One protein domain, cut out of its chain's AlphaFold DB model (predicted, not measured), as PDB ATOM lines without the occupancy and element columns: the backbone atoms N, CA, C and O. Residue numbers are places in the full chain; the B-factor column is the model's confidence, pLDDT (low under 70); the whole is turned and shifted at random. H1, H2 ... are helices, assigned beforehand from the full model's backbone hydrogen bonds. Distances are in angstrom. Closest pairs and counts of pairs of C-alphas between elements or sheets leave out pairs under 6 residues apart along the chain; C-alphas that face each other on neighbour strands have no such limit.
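This is residues 512 to 573 of the 655 residues of the protein "37S ribosomal protein S25, mitochondrial" of Candolleomyces aberdarensis (UniProt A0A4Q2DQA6). What is the shape? It is a lopsided helical hairpin: H3 folds back on H2, tiny H1 packs on both, and residues 564 to 573 of H3 stick out. What makes it up? The printed part has 62 residues with three named helices, H1, H2, H3 in order, and no named strand: all helix. How spread is it? It is loose, radius of gyration of the C-alphas 13.3 A, spanning 45 by 20 by 14 A.

What comes first? H1, residues 517 to 520, touches residues 528 to 532 of H2, residues 526 to 539; the closest C-alphas, of Leu 517 and Tyr 532, are 6.3 A apart. It touches residues 551 to 558 of H3, residues 544 to 573; the closest C-alphas, of Leu 517 and Gln 554, are 6.5 A apart. How do the longer helices stand? H2 touches residues 544 to 555 of H3 as a hairpin, opposite ways at 36 degrees, only just a steep tilt; the closest C-alphas, of Ala 533 and Ala 547, are 4.9 A apart. Every O i to N i+4 pair in H2 and H3 is within hydrogen-bond range; H1 is too short for one, but its 1 O i to N i+3 pair is within range.

Where does H1 begin? C-alpha 517 is at (-11.216, -26.944, 8.272), and H1 measures 6.2 A. How long are the others? H2 measures 19.9 A and H3 42.8 A, ending at C-alpha 573, (10.525, -7.483, 7.142).

How large is it? The two C-alphas farthest apart, of Ala 541 and Ala 573, are 45.4 A apart. Is it unbroken and confident? The printed part has no cut, both links are tight, and no printed residue is under 70 in pLDDT.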
ATOM      1  N   GLU A 512     -22.815 -30.212   4.606       87.69
ATOM      2  CA  GLU A 512     -22.235 -31.093   3.586       87.69
ATOM      3  C   GLU A 512     -21.127 -30.405   2.767       87.69
ATOM      4  O   GLU A 512     -20.181 -31.062   2.338       87.69
ATOM      5  N   GLU A 513     -21.155 -29.075   2.633       86.62
ATOM      6  CA  GLU A 513     -20.134 -28.322   1.890       86.62
ATOM      7  C   GLU A 513     -18.826 -28.132   2.684       86.62
ATOM      8  O   GLU A 513     -17.747 -27.933   2.105       86.62
ATOM      9  N   TRP A 514     -18.889 -28.224   4.022       91.19
ATOM     10  CA  TRP A 514     -17.732 -28.035   4.900       91.19
ATOM     11  C   TRP A 514     -16.980 -29.349   5.148       91.19
ATOM     12  O   TRP A 514     -17.152 -30.035   6.155       91.19
ATOM     13  N   THR A 515     -16.110 -29.695   4.205       88.12
ATOM     14  CA  THR A 515     -15.338 -30.946   4.199       88.12
ATOM     15  C   THR A 515     -13.935 -30.801   4.784       88.12
ATOM     16  O   THR A 515     -13.365 -31.791   5.241       88.12
ATOM     17  N   ARG A 516     -13.353 -29.593   4.812       90.31
ATOM     18  CA  ARG A 516     -12.005 -29.307   5.346       90.31
ATOM     19  C   ARG A 516     -12.011 -28.050   6.211       90.31
ATOM     20  O   ARG A 516     -12.535 -27.018   5.797       90.31
ATOM     21  N   LEU A 517     -11.316 -28.082   7.349       90.81
ATOM     22  CA  LEU A 517     -11.216 -26.944   8.272       90.81
ATOM     23  C   LEU A 517     -10.669 -25.686   7.571       90.81
ATOM     24  O   LEU A 517     -11.173 -24.586   7.775       90.81
ATOM     25  N   ARG A 518      -9.713 -25.867   6.648       90.25
ATOM     26  CA  ARG A 518      -9.084 -24.792   5.857       90.25
ATOM     27  C   ARG A 518     -10.059 -23.983   4.991       90.25
ATOM     28  O   ARG A 518      -9.725 -22.870   4.598       90.25
ATOM     29  N   GLN A 519     -11.249 -24.510   4.679       89.56
ATOM     30  CA  GLN A 519     -12.253 -23.784   3.887       89.56
ATOM     31  C   GLN A 519     -12.762 -22.518   4.597       89.56
ATOM     32  O   GLN A 519     -13.225 -21.605   3.923       89.56
ATOM     33  N   ARG A 520     -12.631 -22.430   5.929       85.38
ATOM     34  CA  ARG A 520     -12.956 -21.225   6.717       85.38
ATOM     35  C   ARG A 520     -11.762 -20.302   6.982       85.38
ATOM     36  O   ARG A 520     -11.885 -19.327   7.709       85.38
ATOM     37  N   GLY A 521     -10.598 -20.588   6.394       82.12
ATOM     38  CA  GLY A 521      -9.415 -19.734   6.490       82.12
ATOM     39  C   GLY A 521      -8.129 -20.476   6.854       82.12
ATOM     40  O   GLY A 521      -8.106 -21.678   7.117       82.12
ATOM     41  N   ARG A 522      -7.018 -19.728   6.844       79.25
ATOM     42  CA  ARG A 522      -5.665 -20.248   7.127       79.25
ATOM     43  C   ARG A 522      -5.272 -20.185   8.609       79.25
ATOM     44  O   ARG A 522      -4.298 -20.825   8.984       79.25
ATOM     45  N   ASN A 523      -6.025 -19.457   9.435       83.12
ATOM     46  CA  ASN A 523      -5.821 -19.357  10.882       83.12
ATOM     47  C   ASN A 523      -7.140 -19.673  11.613       83.12
ATOM     48  O   ASN A 523      -7.832 -18.749  12.038       83.12
ATOM     49  N   PRO A 524      -7.541 -20.957  11.678       86.69
ATOM     50  CA  PRO A 524      -8.788 -21.348  12.326       86.69
ATOM     51  C   PRO A 524      -8.724 -21.072  13.832       86.69
ATOM     52  O   PRO A 524      -7.684 -21.264  14.466       86.69
ATOM     53  N   SER A 525      -9.844 -20.652  14.412       86.75
ATOM     54  CA  SER A 525      -9.987 -20.519  15.860       86.75
ATOM     55  C   SER A 525     -10.244 -21.882  16.529       86.75
ATOM     56  O   SER A 525     -10.627 -22.844  15.856       86.75
ATOM     57  N   PRO A 526     -10.065 -21.994  17.860       87.12
ATOM     58  CA  PRO A 526     -10.488 -23.177  18.615       87.12
ATOM     59  C   PRO A 526     -11.956 -23.556  18.371       87.12
ATOM     60  O   PRO A 526     -12.270 -24.732  18.209       87.12
ATOM     61  N   GLU A 527     -12.838 -22.558  18.270       86.19
ATOM     62  CA  GLU A 527     -14.260 -22.767  17.982       86.19
ATOM     63  C   GLU A 527     -14.486 -23.312  16.567       86.19
ATOM     64  O   GLU A 527     -15.281 -24.231  16.390       86.19
ATOM     65  N   ASP A 528     -13.711 -22.869  15.570       88.75
ATOM     66  CA  ASP A 528     -13.790 -23.441  14.220       88.75
ATOM     67  C   ASP A 528     -13.425 -24.929  14.208       88.75
ATOM     68  O   ASP A 528     -14.044 -25.713  13.491       88.75
ATOM     69  N   ALA A 529     -12.441 -25.344  15.012       90.38
ATOM     70  CA  ALA A 529     -12.061 -26.749  15.125       90.38
ATOM     71  C   ALA A 529     -13.147 -27.587  15.825       90.38
ATOM     72  O   ALA A 529     -13.435 -28.703  15.387       90.38
ATOM     73  N   ILE A 530     -13.775 -27.046  16.873       90.62
ATOM     74  CA  ILE A 530     -14.880 -27.697  17.594       90.62
ATOM     75  C   ILE A 530     -16.098 -27.848  16.673       90.62
ATOM     76  O   ILE A 530     -16.640 -28.947  16.534       90.62
ATOM     77  N   HIS A 531     -16.489 -26.777  15.980       91.25
ATOM     78  CA  HIS A 531     -17.600 -26.791  15.025       91.25
ATOM     79  C   HIS A 531     -17.319 -27.689  13.825       91.25
ATOM     80  O   HIS A 531     -18.233 -28.341  13.332       91.25
ATOM     81  N   TYR A 532     -16.068 -27.787  13.379       93.88
ATOM     82  CA  TYR A 532     -15.695 -28.698  12.300       93.88
ATOM     83  C   TYR A 532     -15.787 -30.168  12.726       93.88
ATOM     84  O   TYR A 532     -16.295 -30.993  11.967       93.88
ATOM     85  N   ALA A 533     -15.363 -30.504  13.951       93.88
ATOM     86  CA  ALA A 533     -15.562 -31.841  14.510       93.88
ATOM     87  C   ALA A 533     -17.057 -32.190  14.597       93.88
ATOM     88  O   ALA A 533     -17.469 -33.277  14.189       93.88
ATOM     89  N   LEU A 534     -17.876 -31.245  15.068       92.56
ATOM     90  CA  LEU A 534     -19.327 -31.407  15.125       92.56
ATOM     91  C   LEU A 534     -19.933 -31.580  13.723       92.56
ATOM     92  O   LEU A 534     -20.780 -32.448  13.526       92.56
ATOM     93  N   ASN A 535     -19.456 -30.817  12.737       93.69
ATOM     94  CA  ASN A 535     -19.913 -30.890  11.353       93.69
ATOM     95  C   ASN A 535     -19.619 -32.256  10.717       93.69
ATOM     96  O   ASN A 535     -20.496 -32.844  10.088       93.69
ATOM     97  N   LEU A 536     -18.407 -32.787  10.915       92.62
ATOM     98  CA  LEU A 536     -18.029 -34.122  10.437       92.62
ATOM     99  C   LEU A 536     -18.895 -35.225  11.061       92.62
ATOM    100  O   LEU A 536     -19.267 -36.179  10.376       92.62
ATOM    101  N   TYR A 537     -19.236 -35.079  12.342       93.31
ATOM    102  CA  TYR A 537     -20.112 -36.013  13.039       93.31
ATOM    103  C   TYR A 537     -21.564 -35.941  12.542       93.31
ATOM    104  O   TYR A 537     -22.174 -36.972  12.280       93.31
ATOM    105  N   GLN A 538     -22.112 -34.734  12.379       91.88
ATOM    106  CA  GLN A 538     -23.525 -34.535  12.043       91.88
ATOM    107  C   GLN A 538     -23.850 -34.741  10.559       91.88
ATOM    108  O   GLN A 538     -24.922 -35.250  10.250       91.88
ATOM    109  N   TYR A 539     -22.952 -34.348   9.649       92.19
ATOM    110  CA  TYR A 539     -23.254 -34.270   8.211       92.19
ATOM    111  C   TYR A 539     -22.398 -35.192   7.337       92.19
ATOM    112  O   TYR A 539     -22.745 -35.419   6.185       92.19
ATOM    113  N   HIS A 540     -21.300 -35.752   7.861       90.94
ATOM    114  CA  HIS A 540     -20.381 -36.611   7.090       90.94
ATOM    115  C   HIS A 540     -20.300 -38.047   7.620       90.94
ATOM    116  O   HIS A 540     -19.421 -38.805   7.210       90.94
ATOM    117  N   ALA A 541     -21.200 -38.419   8.538       91.19
ATOM    118  CA  ALA A 541     -21.288 -39.745   9.156       91.19
ATOM    119  C   ALA A 541     -19.959 -40.261   9.756       91.19
ATOM    120  O   ALA A 541     -19.723 -41.468   9.830       91.19
ATOM    121  N   VAL A 542     -19.075 -39.356  10.193       91.69
ATOM    122  CA  VAL A 542     -17.799 -39.716  10.824       91.69
ATOM    123  C   VAL A 542     -18.030 -39.951  12.321       91.69
ATOM    124  O   VAL A 542     -18.608 -39.082  12.975       91.69
ATOM    125  N   PRO A 543     -17.560 -41.063  12.917       94.88
ATOM    126  CA  PRO A 543     -17.662 -41.279  14.360       94.88
ATOM    127  C   PRO A 543     -17.067 -40.111  15.158       94.88
ATOM    128  O   PRO A 543     -16.011 -39.597  14.800       94.88
ATOM    129  N   LEU A 544     -17.699 -39.711  16.268       90.94
ATOM    130  CA  LEU A 544     -17.332 -38.500  17.022       90.94
ATOM    131  C   LEU A 544     -15.848 -38.458  17.437       90.94
ATOM    132  O   LEU A 544     -15.200 -37.416  17.348       90.94
ATOM    133  N   SER A 545     -15.292 -39.599  17.851       89.12
ATOM    134  CA  SER A 545     -13.877 -39.734  18.217       89.12
ATOM    135  C   SER A 545     -12.938 -39.496  17.030       89.12
ATOM    136  O   SER A 545     -11.903 -38.845  17.173       89.12
ATOM    137  N   GLU A 546     -13.310 -39.988  15.851       91.31
ATOM    138  CA  GLU A 546     -12.557 -39.806  14.616       91.31
ATOM    139  C   GLU A 546     -12.722 -38.386  14.062       91.31
ATOM    140  O   GLU A 546     -11.742 -37.771  13.641       91.31
ATOM    141  N   ALA A 547     -13.931 -37.830  14.127       92.56
ATOM    142  CA  ALA A 547     -14.227 -36.455  13.752       92.56
ATOM    143  C   ALA A 547     -13.395 -35.465  14.582       92.56
ATOM    144  O   ALA A 547     -12.745 -34.579  14.023       92.56
ATOM    145  N   TYR A 548     -13.329 -35.674  15.901       94.94
ATOM    146  CA  TYR A 548     -12.494 -34.883  16.804       94.94
ATOM    147  C   TYR A 548     -11.001 -35.019  16.478       94.94
ATOM    148  O   TYR A 548     -10.307 -34.013  16.329       94.94
ATOM    149  N   ALA A 549     -10.499 -36.243  16.289       90.88
ATOM    150  CA  ALA A 549      -9.097 -36.466  15.937       90.88
ATOM    151  C   ALA A 549      -8.713 -35.788  14.608       90.88
ATOM    152  O   ALA A 549      -7.663 -35.145  14.519       90.88
ATOM    153  N   ARG A 550      -9.580 -35.871  13.588       93.12
ATOM    154  CA  ARG A 550      -9.394 -35.211  12.285       93.12
ATOM    155  C   ARG A 550      -9.405 -33.688  12.412       93.12
ATOM    156  O   ARG A 550      -8.558 -33.028  11.809       93.12
ATOM    157  N   ALA A 551     -10.317 -33.132  13.208       93.06
ATOM    158  CA  ALA A 551     -10.395 -31.695  13.444       93.06
ATOM    159  C   ALA A 551      -9.155 -31.159  14.170       93.06
ATOM    160  O   ALA A 551      -8.551 -30.188  13.717       93.06
ATOM    161  N   VAL A 552      -8.709 -31.835  15.233       93.56
ATOM    162  CA  VAL A 552      -7.494 -31.471  15.979       93.56
ATOM    163  C   VAL A 552      -6.245 -31.571  15.100       93.56
ATOM    164  O   VAL A 552      -5.388 -30.688  15.147       93.56
ATOM    165  N   ALA A 553      -6.135 -32.611  14.267       90.81
ATOM    166  CA  ALA A 553      -5.011 -32.762  13.347       90.81
ATOM    167  C   ALA A 553      -4.940 -31.607  12.333       90.81
ATOM    168  O   ALA A 553      -3.873 -31.020  12.148       90.81
ATOM    169  N   GLN A 554      -6.073 -31.237  11.725       92.81
ATOM    170  CA  GLN A 554      -6.131 -30.106  10.794       92.81
ATOM    171  C   GLN A 554      -5.881 -28.764  11.492       92.81
ATOM    172  O   GLN A 554      -5.163 -27.928  10.951       92.81
ATOM    173  N   PHE A 555      -6.414 -28.570  12.702       93.06
ATOM    174  CA  PHE A 555      -6.190 -27.364  13.501       93.06
ATOM    175  C   PHE A 555      -4.700 -27.157  13.801       93.06
ATOM    176  O   PHE A 555      -4.152 -26.092  13.524       93.06
ATOM    177  N   ARG A 556      -4.010 -28.202  14.278       89.19
ATOM    178  CA  ARG A 556      -2.567 -28.154  14.566       89.19
ATOM    179  C   ARG A 556      -1.731 -27.908  13.313       89.19
ATOM    180  O   ARG A 556      -0.789 -27.121  13.362       89.19
ATOM    181  N   ALA A 557      -2.082 -28.550  12.199       89.06
ATOM    182  CA  ALA A 557      -1.388 -28.356  10.930       89.06
ATOM    183  C   ALA A 557      -1.501 -26.904  10.436       89.06
ATOM    184  O   ALA A 557      -0.488 -26.288  10.116       89.06
ATOM    185  N   LEU A 558      -2.711 -26.332  10.448       89.25
ATOM    186  CA  LEU A 558      -2.948 -24.952  10.012       89.25
ATOM    187  C   LEU A 558      -2.299 -23.924  10.949       89.25
ATOM    188  O   LEU A 558      -1.716 -22.953  10.475       89.25
ATOM    189  N   ARG A 559      -2.315 -24.156  12.269       84.88
ATOM    190  CA  ARG A 559      -1.598 -23.312  13.242       84.88
ATOM    191  C   ARG A 559      -0.087 -23.337  13.028       84.88
ATOM    192  O   ARG A 559       0.545 -22.287  13.065       84.88
ATOM    193  N   SER A 560       0.483 -24.516  12.780       83.06
ATOM    194  CA  SER A 560       1.911 -24.654  12.484       83.06
ATOM    195  C   SER A 560       2.285 -23.930  11.193       83.06
ATOM    196  O   SER A 560       3.307 -23.254  11.152       83.06
ATOM    197  N   GLU A 561       1.465 -24.049  10.148       82.19
ATOM    198  CA  GLU A 561       1.687 -23.356   8.878       82.19
ATOM    199  C   GLU A 561       1.591 -21.833   9.043       82.19
ATOM    200  O   GLU A 561       2.453 -21.109   8.552       82.19
ATOM    201  N   HIS A 562       0.593 -21.345   9.790       79.88
ATOM    202  CA  HIS A 562       0.450 -19.922  10.092       79.88
ATOM    203  C   HIS A 562       1.632 -19.390  10.907       79.88
ATOM    204  O   HIS A 562       2.167 -18.341  10.570       79.88
ATOM    205  N   HIS A 563       2.084 -20.121  11.930       77.62
ATOM    206  CA  HIS A 563       3.244 -19.729  12.727       77.62
ATOM    207  C   HIS A 563       4.508 -19.616  11.868       77.62
ATOM    208  O   HIS A 563       5.175 -18.590  11.914       77.62
ATOM    209  N   VAL A 564       4.783 -20.619  11.027       75.75
ATOM    210  CA  VAL A 564       5.922 -20.592  10.097       75.75
ATOM    211  C   VAL A 564       5.814 -19.404   9.142       75.75
ATOM    212  O   VAL A 564       6.781 -18.663   8.997       75.75
ATOM    213  N   ALA A 565       4.645 -19.170   8.538       76.62
ATOM    214  CA  ALA A 565       4.436 -18.036   7.638       76.62
ATOM    215  C   ALA A 565       4.656 -16.684   8.339       76.62
ATOM    216  O   ALA A 565       5.316 -15.812   7.780       76.62
ATOM    217  N   THR A 566       4.161 -16.522   9.568       76.12
ATOM    218  CA  THR A 566       4.360 -15.307  10.367       76.12
ATOM    219  C   THR A 566       5.829 -15.116  10.730       76.12
ATOM    220  O   THR A 566       6.342 -14.014  10.587       76.12
ATOM    221  N   THR A 567       6.544 -16.169  11.136       77.44
ATOM    222  CA  THR A 567       7.980 -16.078  11.437       77.44
ATOM    223  C   THR A 567       8.794 -15.696  10.203       77.44
ATOM    224  O   THR A 567       9.645 -14.820  10.296       77.44
ATOM    225  N   PHE A 568       8.508 -16.290   9.041       77.31
ATOM    226  CA  PHE A 568       9.173 -15.911   7.791       77.31
ATOM    227  C   PHE A 568       8.871 -14.464   7.393       77.31
ATOM    228  O   PHE A 568       9.795 -13.749   7.020       77.31
ATOM    229  N   ALA A 569       7.622 -14.011   7.532       73.06
ATOM    230  CA  ALA A 569       7.254 -12.622   7.266       73.06
ATOM    231  C   ALA A 569       7.947 -11.640   8.228       73.06
ATOM    232  O   ALA A 569       8.365 -10.566   7.803       73.06
ATOM    233  N   VAL A 570       8.113 -12.015   9.505       72.62
ATOM    234  CA  VAL A 570       8.873 -11.225  10.489       72.62
ATOM    235  C   VAL A 570      10.339 -11.116  10.082       72.62
ATOM    236  O   VAL A 570      10.854 -10.009   9.970       72.62
ATOM    237  N   MET A 571      10.978 -12.244   9.766       72.94
ATOM    238  CA  MET A 571      12.377 -12.273   9.329       72.94
ATOM    239  C   MET A 571      12.606 -11.502   8.020       72.94
ATOM    240  O   MET A 571      13.625 -10.835   7.866       72.94
ATOM    241  N   GLU A 572      11.673 -11.585   7.069       75.19
ATOM    242  CA  GLU A 572      11.751 -10.861   5.799       75.19
ATOM    243  C   GLU A 572      11.598  -9.349   6.000       75.19
ATOM    244  O   GLU A 572      12.363  -8.574   5.428       75.19
ATOM    245  N   ALA A 573      10.672  -8.907   6.856       73.25
ATOM    246  CA  ALA A 573      10.525  -7.483   7.142       73.25
ATOM    247  C   ALA A 573      11.721  -6.927   7.929       73.25
ATOM    248  O   ALA A 573      12.176  -5.827   7.623       73.25
TER     249      ALA A 573